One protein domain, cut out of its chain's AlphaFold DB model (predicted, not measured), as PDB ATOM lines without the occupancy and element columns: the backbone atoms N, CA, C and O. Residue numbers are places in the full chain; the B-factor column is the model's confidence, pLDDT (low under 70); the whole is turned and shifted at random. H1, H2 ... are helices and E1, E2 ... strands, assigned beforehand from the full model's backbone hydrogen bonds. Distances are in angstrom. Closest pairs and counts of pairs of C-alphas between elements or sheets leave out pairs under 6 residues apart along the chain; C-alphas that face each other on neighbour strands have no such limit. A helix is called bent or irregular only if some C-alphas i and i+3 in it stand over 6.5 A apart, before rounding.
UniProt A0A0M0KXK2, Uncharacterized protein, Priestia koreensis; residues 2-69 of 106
ATOM      1  N   VAL A   2      -8.580  16.709  27.000       88.75
ATOM      2  CA  VAL A   2      -8.133  15.602  26.148       88.75
ATOM      3  C   VAL A   2      -7.092  16.139  25.176       88.75
ATOM      4  O   VAL A   2      -7.308  17.179  24.548       88.75
ATOM      5  N   VAL A   3      -5.974  15.426  25.077       89.81
ATOM      6  CA  VAL A   3      -4.890  15.700  24.132       89.81
ATOM      7  C   VAL A   3      -4.806  14.577  23.102       89.81
ATOM      8  O   VAL A   3      -5.119  13.429  23.419       89.81
ATOM      9  N   ASP A   4      -4.433  14.901  21.866       91.94
ATOM     10  CA  ASP A   4      -4.139  13.889  20.849       91.94
ATOM     11  C   ASP A   4      -2.725  13.298  21.015       91.94
ATOM     12  O   ASP A   4      -1.984  13.637  21.940       91.94
ATOM     13  N   SER A   5      -2.326  12.401  20.107       92.19
ATOM     14  CA  SER A   5      -0.992  11.779  20.113       92.19
ATOM     15  C   SER A   5       0.163  12.756  19.857       92.19
ATOM     16  O   SER A   5       1.318  12.347  19.914       92.19
ATOM     17  N   THR A   6      -0.134  14.016  19.530       92.19
ATOM     18  CA  THR A   6       0.835  15.098  19.311       92.19
ATOM     19  C   THR A   6       0.840  16.118  20.453       92.19
ATOM     20  O   THR A   6       1.403  17.195  20.303       92.19
ATOM     21  N   GLU A   7       0.204  15.790  21.586       83.94
ATOM     22  CA  GLU A   7       0.041  16.660  22.762       83.94
ATOM     23  C   GLU A   7      -0.801  17.923  22.509       83.94
ATOM     24  O   GLU A   7      -0.851  18.835  23.337       83.94
ATOM     25  N   LYS A   8      -1.539  17.980  21.395       88.38
ATOM     26  CA  LYS A   8      -2.442  19.095  21.118       88.38
ATOM     27  C   LYS A   8      -3.754  18.909  21.869       88.38
ATOM     28  O   LYS A   8      -4.377  17.851  21.798       88.38
ATOM     29  N   ILE A   9      -4.219  19.965  22.537       89.12
ATOM     30  CA  ILE A   9      -5.541  19.989  23.172       89.12
ATOM     31  C   ILE A   9      -6.616  19.895  22.083       89.12
ATOM     32  O   ILE A   9      -6.742  20.790  21.246       89.12
ATOM     33  N   ILE A  10      -7.400  18.817  22.111       95.44
ATOM     34  CA  ILE A  10      -8.513  18.578  21.177       95.44
ATOM     35  C   ILE A  10      -9.885  18.783  21.822       95.44
ATOM     36  O   ILE A  10     -10.887  18.878  21.118       95.44
ATOM     37  N   GLY A  11      -9.943  18.874  23.152       94.00
ATOM     38  CA  GLY A  11     -11.188  19.134  23.862       94.00
ATOM     39  C   GLY A  11     -11.003  19.442  25.343       94.00
ATOM     40  O   GLY A  11     -10.142  18.879  26.029       94.00
ATOM     41  N   ILE A  12     -11.864  20.323  25.841       90.38
ATOM     42  CA  ILE A  12     -12.093  20.579  27.263       90.38
ATOM     43  C   ILE A  12     -13.561  20.221  27.512       90.38
ATOM     44  O   ILE A  12     -14.417  20.544  26.692       90.38
ATOM     45  N   PHE A  13     -13.829  19.489  28.588       91.19
ATOM     46  CA  PHE A  13     -15.143  18.935  28.923       91.19
ATOM     47  C   PHE A  13     -15.429  19.191  30.410       91.19
ATOM     48  O   PHE A  13     -14.584  19.765  31.092       91.19
ATOM     49  N   ASP A  14     -16.594  18.750  30.893       87.50
ATOM     50  CA  ASP A  14     -17.036  18.879  32.290       87.50
ATOM     51  C   ASP A  14     -17.209  20.331  32.768       87.50
ATOM     52  O   ASP A  14     -16.882  20.705  33.889       87.50
ATOM     53  N   PHE A  15     -17.815  21.170  31.921       88.69
ATOM     54  CA  PHE A  15     -18.193  22.548  32.272       88.69
ATOM     55  C   PHE A  15     -19.344  22.643  33.289       88.69
ATOM     56  O   PHE A  15     -19.756  23.740  33.648       88.69
ATOM     57  N   ASN A  16     -19.889  21.523  33.768       88.44
ATOM     58  CA  ASN A  16     -20.959  21.510  34.770       88.44
ATOM     59  C   ASN A  16     -20.505  22.011  36.151       88.44
ATOM     60  O   ASN A  16     -21.356  22.342  36.971       88.44
ATOM     61  N   ILE A  17     -19.193  22.049  36.402       83.00
ATOM     62  CA  ILE A  17     -18.591  22.650  37.601       83.00
ATOM     63  C   ILE A  17     -18.019  24.050  37.338       83.00
ATOM     64  O   ILE A  17     -17.506  24.669  38.262       83.00
ATOM     65  N   ALA A  18     -18.090  24.552  36.101       84.94
ATOM     66  CA  ALA A  18     -17.592  25.882  35.779       84.94
ATOM     67  C   ALA A  18     -18.490  26.953  36.416       84.94
ATOM     68  O   ALA A  18     -19.719  26.875  36.350       84.94
ATOM     69  N   GLY A  19     -17.868  27.971  37.000       84.25
ATOM     70  CA  GLY A  19     -18.553  29.059  37.685       84.25
ATOM     71  C   GLY A  19     -17.789  30.374  37.590       84.25
ATOM     72  O   GLY A  19     -16.764  30.473  36.915       84.25
ATOM     73  N   ASP A  20     -18.317  31.393  38.264       86.75
ATOM     74  CA  ASP A  20     -17.652  32.688  38.409       86.75
ATOM     75  C   ASP A  20     -16.600  32.593  39.524       86.75
ATOM     76  O   ASP A  20     -16.896  32.768  40.707       86.75
ATOM     77  N   GLU A  21     -15.381  32.216  39.140       82.94
ATOM     78  CA  GLU A  21     -14.257  31.996  40.048       82.94
ATOM     79  C   GLU A  21     -13.054  32.882  39.708       82.94
ATOM     80  O   GLU A  21     -12.870  33.347  38.581       82.94
ATOM     81  N   ALA A  22     -12.176  33.085  40.694       85.06
ATOM     82  CA  ALA A  22     -10.911  33.768  40.463       85.06
ATOM     83  C   ALA A  22     -10.018  32.930  39.534       85.06
ATOM     84  O   ALA A  22      -9.672  31.796  39.858       85.06
ATOM     85  N   PHE A  23      -9.573  33.501  38.411       88.12
ATOM     86  CA  PHE A  23      -8.789  32.770  37.404       88.12
ATOM     87  C   PHE A  23      -7.507  32.117  37.944       88.12
ATOM     88  O   PHE A  23      -7.066  31.091  37.427       88.12
ATOM     89  N   VAL A  24      -6.901  32.703  38.979       89.25
ATOM     90  CA  VAL A  24      -5.707  32.152  39.634       89.25
ATOM     91  C   VAL A  24      -5.972  30.786  40.290       89.25
ATOM     92  O   VAL A  24      -5.050  29.976  40.377       89.25
ATOM     93  N   ASN A  25      -7.220  30.485  40.673       88.88
ATOM     94  CA  ASN A  25      -7.609  29.180  41.217       88.88
ATOM     95  C   ASN A  25      -7.452  28.073  40.174       88.88
ATOM     96  O   ASN A  25      -6.905  27.014  40.478       88.88
ATOM     97  N   GLU A  26      -7.879  28.327  38.935       87.81
ATOM     98  CA  GLU A  26      -7.755  27.364  37.838       87.81
ATOM     99  C   GLU A  26      -6.281  27.134  37.487       87.81
ATOM    100  O   GLU A  26      -5.831  25.995  37.357       87.81
ATOM    101  N   LEU A  27      -5.484  28.209  37.432       89.06
ATOM    102  CA  LEU A  27      -4.039  28.115  37.208       89.06
ATOM    103  C   LEU A  27      -3.345  27.282  38.297       89.06
ATOM    104  O   LEU A  27      -2.494  26.443  37.990       89.06
ATOM    105  N   ALA A  28      -3.693  27.504  39.566       88.75
ATOM    106  CA  ALA A  28      -3.141  26.751  40.687       88.75
ATOM    107  C   ALA A  28      -3.587  25.282  40.661       88.75
ATOM    108  O   ALA A  28      -2.776  24.395  40.915       88.75
ATOM    109  N   SER A  29      -4.837  25.013  40.287       86.19
ATOM    110  CA  SER A  29      -5.384  23.656  40.179       86.19
ATOM    111  C   SER A  29      -4.718  22.857  39.058       86.19
ATOM    112  O   SER A  29      -4.276  21.728  39.281       86.19
ATOM    113  N   LEU A  30      -4.558  23.460  37.875       86.25
ATOM    114  CA  LEU A  30      -3.836  22.855  36.753       86.25
ATOM    115  C   LEU A  30      -2.371  22.596  37.106       86.25
ATOM    116  O   LEU A  30      -1.870  21.497  36.859       86.25
ATOM    117  N   HIS A  31      -1.699  23.562  37.738       85.88
ATOM    118  CA  HIS A  31      -0.333  23.368  38.212       85.88
ATOM    119  C   HIS A  31      -0.271  22.235  39.238       85.88
ATOM    120  O   HIS A  31       0.555  21.346  39.094       85.88
ATOM    121  N   ALA A  32      -1.136  22.197  40.248       84.25
ATOM    122  CA  ALA A  32      -1.099  21.130  41.246       84.25
ATOM    123  C   ALA A  32      -1.320  19.739  40.623       84.25
ATOM    124  O   ALA A  32      -0.690  18.770  41.045       84.25
ATOM    125  N   TYR A  33      -2.173  19.642  39.600       81.38
ATOM    126  CA  TYR A  33      -2.474  18.381  38.923       81.38
ATOM    127  C   TYR A  33      -1.343  17.903  37.998       81.38
ATOM    128  O   TYR A  33      -1.029  16.714  37.961       81.38
ATOM    129  N   TYR A  34      -0.719  18.816  37.252       79.00
ATOM    130  CA  TYR A  34       0.257  18.485  36.207       79.00
ATOM    131  C   TYR A  34       1.707  18.871  36.550       79.00
ATOM    132  O   TYR A  34       2.612  18.488  35.822       79.00
ATOM    133  N   GLY A  35       1.961  19.608  37.631       68.00
ATOM    134  CA  GLY A  35       3.236  20.276  37.932       68.00
ATOM    135  C   GLY A  35       4.429  19.342  38.135       68.00
ATOM    136  O   GLY A  35       5.558  19.713  37.833       68.00
ATOM    137  N   GLU A  36       4.200  18.086  38.525       60.81
ATOM    138  CA  GLU A  36       5.257  17.057  38.547       60.81
ATOM    139  C   GLU A  36       5.747  16.666  37.140       60.81
ATOM    140  O   GLU A  36       6.798  16.046  37.003       60.81
ATOM    141  N   ARG A  37       5.009  17.038  36.084       57.38
ATOM    142  CA  ARG A  37       5.335  16.764  34.676       57.38
ATOM    143  C   ARG A  37       6.117  17.894  33.994       57.38
ATOM    144  O   ARG A  37       6.330  17.822  32.789       57.38
ATOM    145  N   GLY A  38       6.593  18.891  34.748       52.53
ATOM    146  CA  GLY A  38       7.602  19.846  34.270       52.53
ATOM    147  C   GLY A  38       7.091  20.946  33.338       52.53
ATOM    148  O   GLY A  38       7.822  21.385  32.455       52.53
ATOM    149  N   SER A  39       5.851  21.395  33.503       58.69
ATOM    150  CA  SER A  39       5.252  22.427  32.651       58.69
ATOM    151  C   SER A  39       5.157  23.781  33.358       58.69
ATOM    152  O   SER A  39       4.494  23.905  34.390       58.69
ATOM    153  N   ASP A  40       5.749  24.809  32.743       76.38
ATOM    154  CA  ASP A  40       5.643  26.220  33.133       76.38
ATOM    155  C   ASP A  40       4.242  26.787  32.818       76.38
ATOM    156  O   ASP A  40       4.065  27.694  32.003       76.38
ATOM    157  N   PHE A  41       3.204  26.249  33.470       80.75
ATOM    158  CA  PHE A  41       1.828  26.747  33.333       80.75
ATOM    159  C   PHE A  41       1.721  28.228  33.660       80.75
ATOM    160  O   PHE A  41       0.980  28.944  32.996       80.75
ATOM    161  N   LEU A  42       2.470  28.681  34.668       83.19
ATOM    162  CA  LEU A  42       2.525  30.085  35.045       83.19
ATOM    163  C   LEU A  42       3.013  30.943  33.873       83.19
ATOM    164  O   LEU A  42       2.344  31.902  33.500       83.19
ATOM    165  N   GLN A  43       4.125  30.554  33.244       86.06
ATOM    166  CA  GLN A  43       4.675  31.289  32.109       86.06
ATOM    167  C   GLN A  43       3.700  31.293  30.930       86.06
ATOM    168  O   GLN A  43       3.426  32.350  30.369       86.06
ATOM    169  N   ALA A  44       3.146  30.128  30.572       86.75
ATOM    170  CA  ALA A  44       2.180  30.009  29.485       86.75
ATOM    171  C   ALA A  44       0.929  30.866  29.740       86.75
ATOM    172  O   ALA A  44       0.481  31.584  28.846       86.75
ATOM    173  N   TYR A  45       0.402  30.850  30.965       88.50
ATOM    174  CA  TYR A  45      -0.738  31.666  31.371       88.50
ATOM    175  C   TYR A  45      -0.437  33.164  31.249       88.50
ATOM    176  O   TYR A  45      -1.217  33.900  30.642       88.50
ATOM    177  N   GLU A  46       0.721  33.609  31.747       89.06
ATOM    178  CA  GLU A  46       1.115  35.020  31.705       89.06
ATOM    179  C   GLU A  46       1.331  35.553  30.277       89.06
ATOM    180  O   GLU A  46       1.216  36.763  30.073       89.06
ATOM    181  N   THR A  47       1.548  34.690  29.269       91.88
ATOM    182  CA  THR A  47       1.568  35.120  27.852       91.88
ATOM    183  C   THR A  47       0.204  35.573  27.326       91.88
ATOM    184  O   THR A  47       0.143  36.374  26.394       91.88
ATOM    185  N   ILE A  48      -0.884  35.073  27.916       92.50
ATOM    186  CA  ILE A  48      -2.260  35.399  27.529       92.50
ATOM    187  C   ILE A  48      -2.837  36.459  28.467       92.50
ATOM    188  O   ILE A  48      -3.450  37.428  28.015       92.50
ATOM    189  N   ARG A  49      -2.635  36.285  29.778       92.19
ATOM    190  CA  ARG A  49      -3.108  37.198  30.818       92.19
ATOM    191  C   ARG A  49      -2.057  37.318  31.926       92.19
ATOM    192  O   ARG A  49      -1.921  36.393  32.726       92.19
ATOM    193  N   PRO A  50      -1.364  38.461  32.036       92.25
ATOM    194  CA  PRO A  50      -0.472  38.719  33.160       92.25
ATOM    195  C   PRO A  50      -1.229  38.662  34.488       92.25
ATOM    196  O   PRO A  50      -2.334  39.204  34.599       92.25
ATOM    197  N   LEU A  51      -0.624  38.047  35.504       90.31
ATOM    198  CA  LEU A  51      -1.190  38.059  36.848       90.31
ATOM    199  C   LEU A  51      -1.057  39.456  37.465       90.31
ATOM    200  O   LEU A  51      -0.015  40.114  37.357       90.31
ATOM    201  N   SER A  52      -2.104  39.893  38.158       93.69
ATOM    202  CA  SER A  52      -2.028  41.057  39.043       93.69
ATOM    203  C   SER A  52      -1.107  40.784  40.240       93.69
ATOM    204  O   SER A  52      -0.794  39.635  40.548       93.69
ATOM    205  N   ASN A  53      -0.694  41.832  40.959       93.31
ATOM    206  CA  ASN A  53       0.146  41.675  42.155       93.31
ATOM    207  C   ASN A  53      -0.526  40.788  43.215       93.31
ATOM    208  O   ASN A  53       0.116  39.900  43.760       93.31
ATOM    209  N   ILE A  54      -1.833  40.972  43.429       93.50
ATOM    210  CA  ILE A  54      -2.614  40.165  44.377       93.50
ATOM    211  C   ILE A  54      -2.616  38.693  43.952       93.50
ATOM    212  O   ILE A  54      -2.405  37.810  44.773       93.50
ATOM    213  N   GLU A  55      -2.816  38.404  42.664       92.69
ATOM    214  CA  GLU A  55      -2.790  37.021  42.176       92.69
ATOM    215  C   GLU A  55      -1.394  36.400  42.283       92.69
ATOM    216  O   GLU A  55      -1.291  35.223  42.610       92.69
ATOM    217  N   LYS A  56      -0.322  37.173  42.065       90.38
ATOM    218  CA  LYS A  56       1.064  36.708  42.250       90.38
ATOM    219  C   LYS A  56       1.368  36.352  43.700       90.38
ATOM    220  O   LYS A  56       2.067  35.376  43.941       90.38
ATOM    221  N   GLU A  57       0.832  37.118  44.646       90.69
ATOM    222  CA  GLU A  57       0.955  36.846  46.080       90.69
ATOM    223  C   GLU A  57       0.113  35.634  46.506       90.69
ATOM    224  O   GLU A  57       0.575  34.798  47.280       90.69
ATOM    225  N   LEU A  58      -1.105  35.493  45.972       90.44
ATOM    226  CA  LEU A  58      -2.005  34.384  46.305       90.44
ATOM    227  C   LEU A  58      -1.603  33.060  45.657       90.44
ATOM    228  O   LEU A  58      -1.847  32.003  46.232       90.44
ATOM    229  N   TYR A  59      -0.999  33.091  44.472       88.62
ATOM    230  CA  TYR A  59      -0.637  31.892  43.723       88.62
ATOM    231  C   TYR A  59       0.185  30.861  44.524       88.62
ATOM    232  O   TYR A  59      -0.246  29.706  44.597       88.62
ATOM    233  N   PRO A  60       1.312  31.221  45.174       86.69
ATOM    234  CA  PRO A  60       2.061  30.272  45.993       86.69
ATOM    235  C   PRO A  60       1.242  29.755  47.181       86.69
ATOM    236  O   PRO A  60       1.331  28.571  47.492       86.69
ATOM    237  N   VAL A  61       0.396  30.594  47.794       88.75
ATOM    238  CA  VAL A  61      -0.493  30.197  48.903       88.75
ATOM    239  C   VAL A  61      -1.513  29.155  48.440       88.75
ATOM    240  O   VAL A  61      -1.736  28.156  49.118       88.75
ATOM    241  N   LEU A  62      -2.104  29.337  47.258       89.56
ATOM    242  CA  LEU A  62      -3.041  28.374  46.682       89.56
ATOM    243  C   LEU A  62      -2.364  27.029  46.407       89.56
ATOM    244  O   LEU A  62      -2.916  25.990  46.761       89.56
ATOM    245  N   LEU A  63      -1.153  27.022  45.842       86.94
ATOM    246  CA  LEU A  63      -0.393  25.783  45.630       86.94
ATOM    247  C   LEU A  63      -0.072  25.074  46.949       86.94
ATOM    248  O   LEU A  63      -0.180  23.850  47.038       86.94
ATOM    249  N   SER A  64       0.267  25.856  47.973       85.81
ATOM    250  CA  SER A  64       0.553  25.404  49.334       85.81
ATOM    251  C   SER A  64      -0.607  24.602  49.944       85.81
ATOM    252  O   SER A  64      -0.386  23.603  50.632       85.81
ATOM    253  N   VAL A  65      -1.846  24.984  49.618       87.06
ATOM    254  CA  VAL A  65      -3.066  24.315  50.077       87.06
ATOM    255  C   VAL A  65      -3.502  23.196  49.130       87.06
ATOM    256  O   VAL A  65      -3.839  22.111  49.590       87.06
ATOM    257  N   ILE A  66      -3.494  23.409  47.813       88.00
ATOM    258  CA  ILE A  66      -4.065  22.457  46.844       88.00
ATOM    259  C   ILE A  66      -3.190  21.201  46.702       88.00
ATOM    260  O   ILE A  66      -3.718  20.089  46.640       88.00
ATOM    261  N   VAL A  67      -1.860  21.341  46.680       85.81
ATOM    262  CA  VAL A  67      -0.932  20.214  46.452       85.81
ATOM    263  C   VAL A  67      -1.070  19.098  47.505       85.81
ATOM    264  O   VAL A  67      -1.161  17.929  47.115       85.81
ATOM    265  N   PRO A  68      -1.143  19.392  48.819       87.38
ATOM    266  CA  PRO A  68      -1.402  18.372  49.835       87.38
ATOM    267  C   PRO A  68      -2.722  17.613  49.655       87.38
ATOM    268  O   PRO A  68      -2.807  16.455  50.051       87.38
ATOM    269  N   PHE A  69      -3.741  18.232  49.055       87.56
ATOM    270  CA  PHE A  69      -5.083  17.656  48.913       87.56
ATOM    271  C   PHE A  69      -5.408  17.197  47.487       87.56
ATOM    272  O   PHE A  69      -6.581  17.031  47.147       87.56
TER     273      PHE A  69
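Overview. This is residues 2 to 69 of the 106 residues of an uncharacterized protein of Priestia koreensis (UniProt A0A0M0KXK2). Three helices form a small cluster in which the long H3 and the short H2 each pack on H1 but stay apart from each other, while a winding lead-in before H1 ends in a small loop at E1, away from the helices. Residues 14 to 21 of that lead-in stick out, and so do residues 4 to 9 in the loop. The printed part has 68 residues, with one named strand and three named helices in the order E1, H1, H2, H3, and its class is mostly helix. It is only just compact, close to loose, with a radius of gyration of the C-alphas of 13.0 A, and the C-alphas span 36 by 28 by 27 A.

Along the chain. The longest helix, H3, holds residues 53 to 69 and measures 25.5 A from C-alpha 53 at (0.146, 41.675, 42.155) to C-alpha 69 at (-5.083, 17.656, 48.913). H3 has a kink of 33 degrees near residue 61, and it is irregular, but only just: C-alphas 57 and 60 are 6.7 A apart. H1, residues 23 to 37, is 21.5 A long and begins with C-alpha 23 at (-8.789, 32.770, 37.404). It is irregular too, with C-alphas 33 and 36 7.9 A apart. H2 holds residues 41 to 48. The strand E1 holds residues 9 to 11.

Arrangement. H3 touches H1, and their closest C-alphas, those of Val 67 and Ala 32, are 5.3 A apart. The two run the same way at a steep tilt of 50 degrees. H1 touches H2 with residues 27 to 31 alone, and the closest C-alphas, those of His 31 and Phe 41, are 6.3 A apart. H1 and H2 form a helical hairpin, running opposite ways at a steep tilt of 44 degrees. H2 and H3 are apart, though they follow each other in the chain. E1 is apart from H1, H2 and H3. E1 pairs with no named strand, but residues 2 to 3 form a short antiparallel pairing with its residues 9 to 11. The O i to N i+4 pairs within hydrogen-bond range are 9 of 11 in H1, 3 of 4 in H2 and 9 of 13 in H3.

Size, cuts and confidence. The two C-alphas farthest apart are those of Ser 5 and Ile 54, at 37.4 A. Without residues 4 to 9 and 14 to 21, which stand free, the body has 54 residues and spans 32 by 28 by 22 A. The link from E1 to H1 is long, with 11 residues, and the links H1 to H2 and H2 to H3 are tight. The printed part has no cut. The mean pLDDT of the printed part is 86.0, and residues 35 to 39 are under 70.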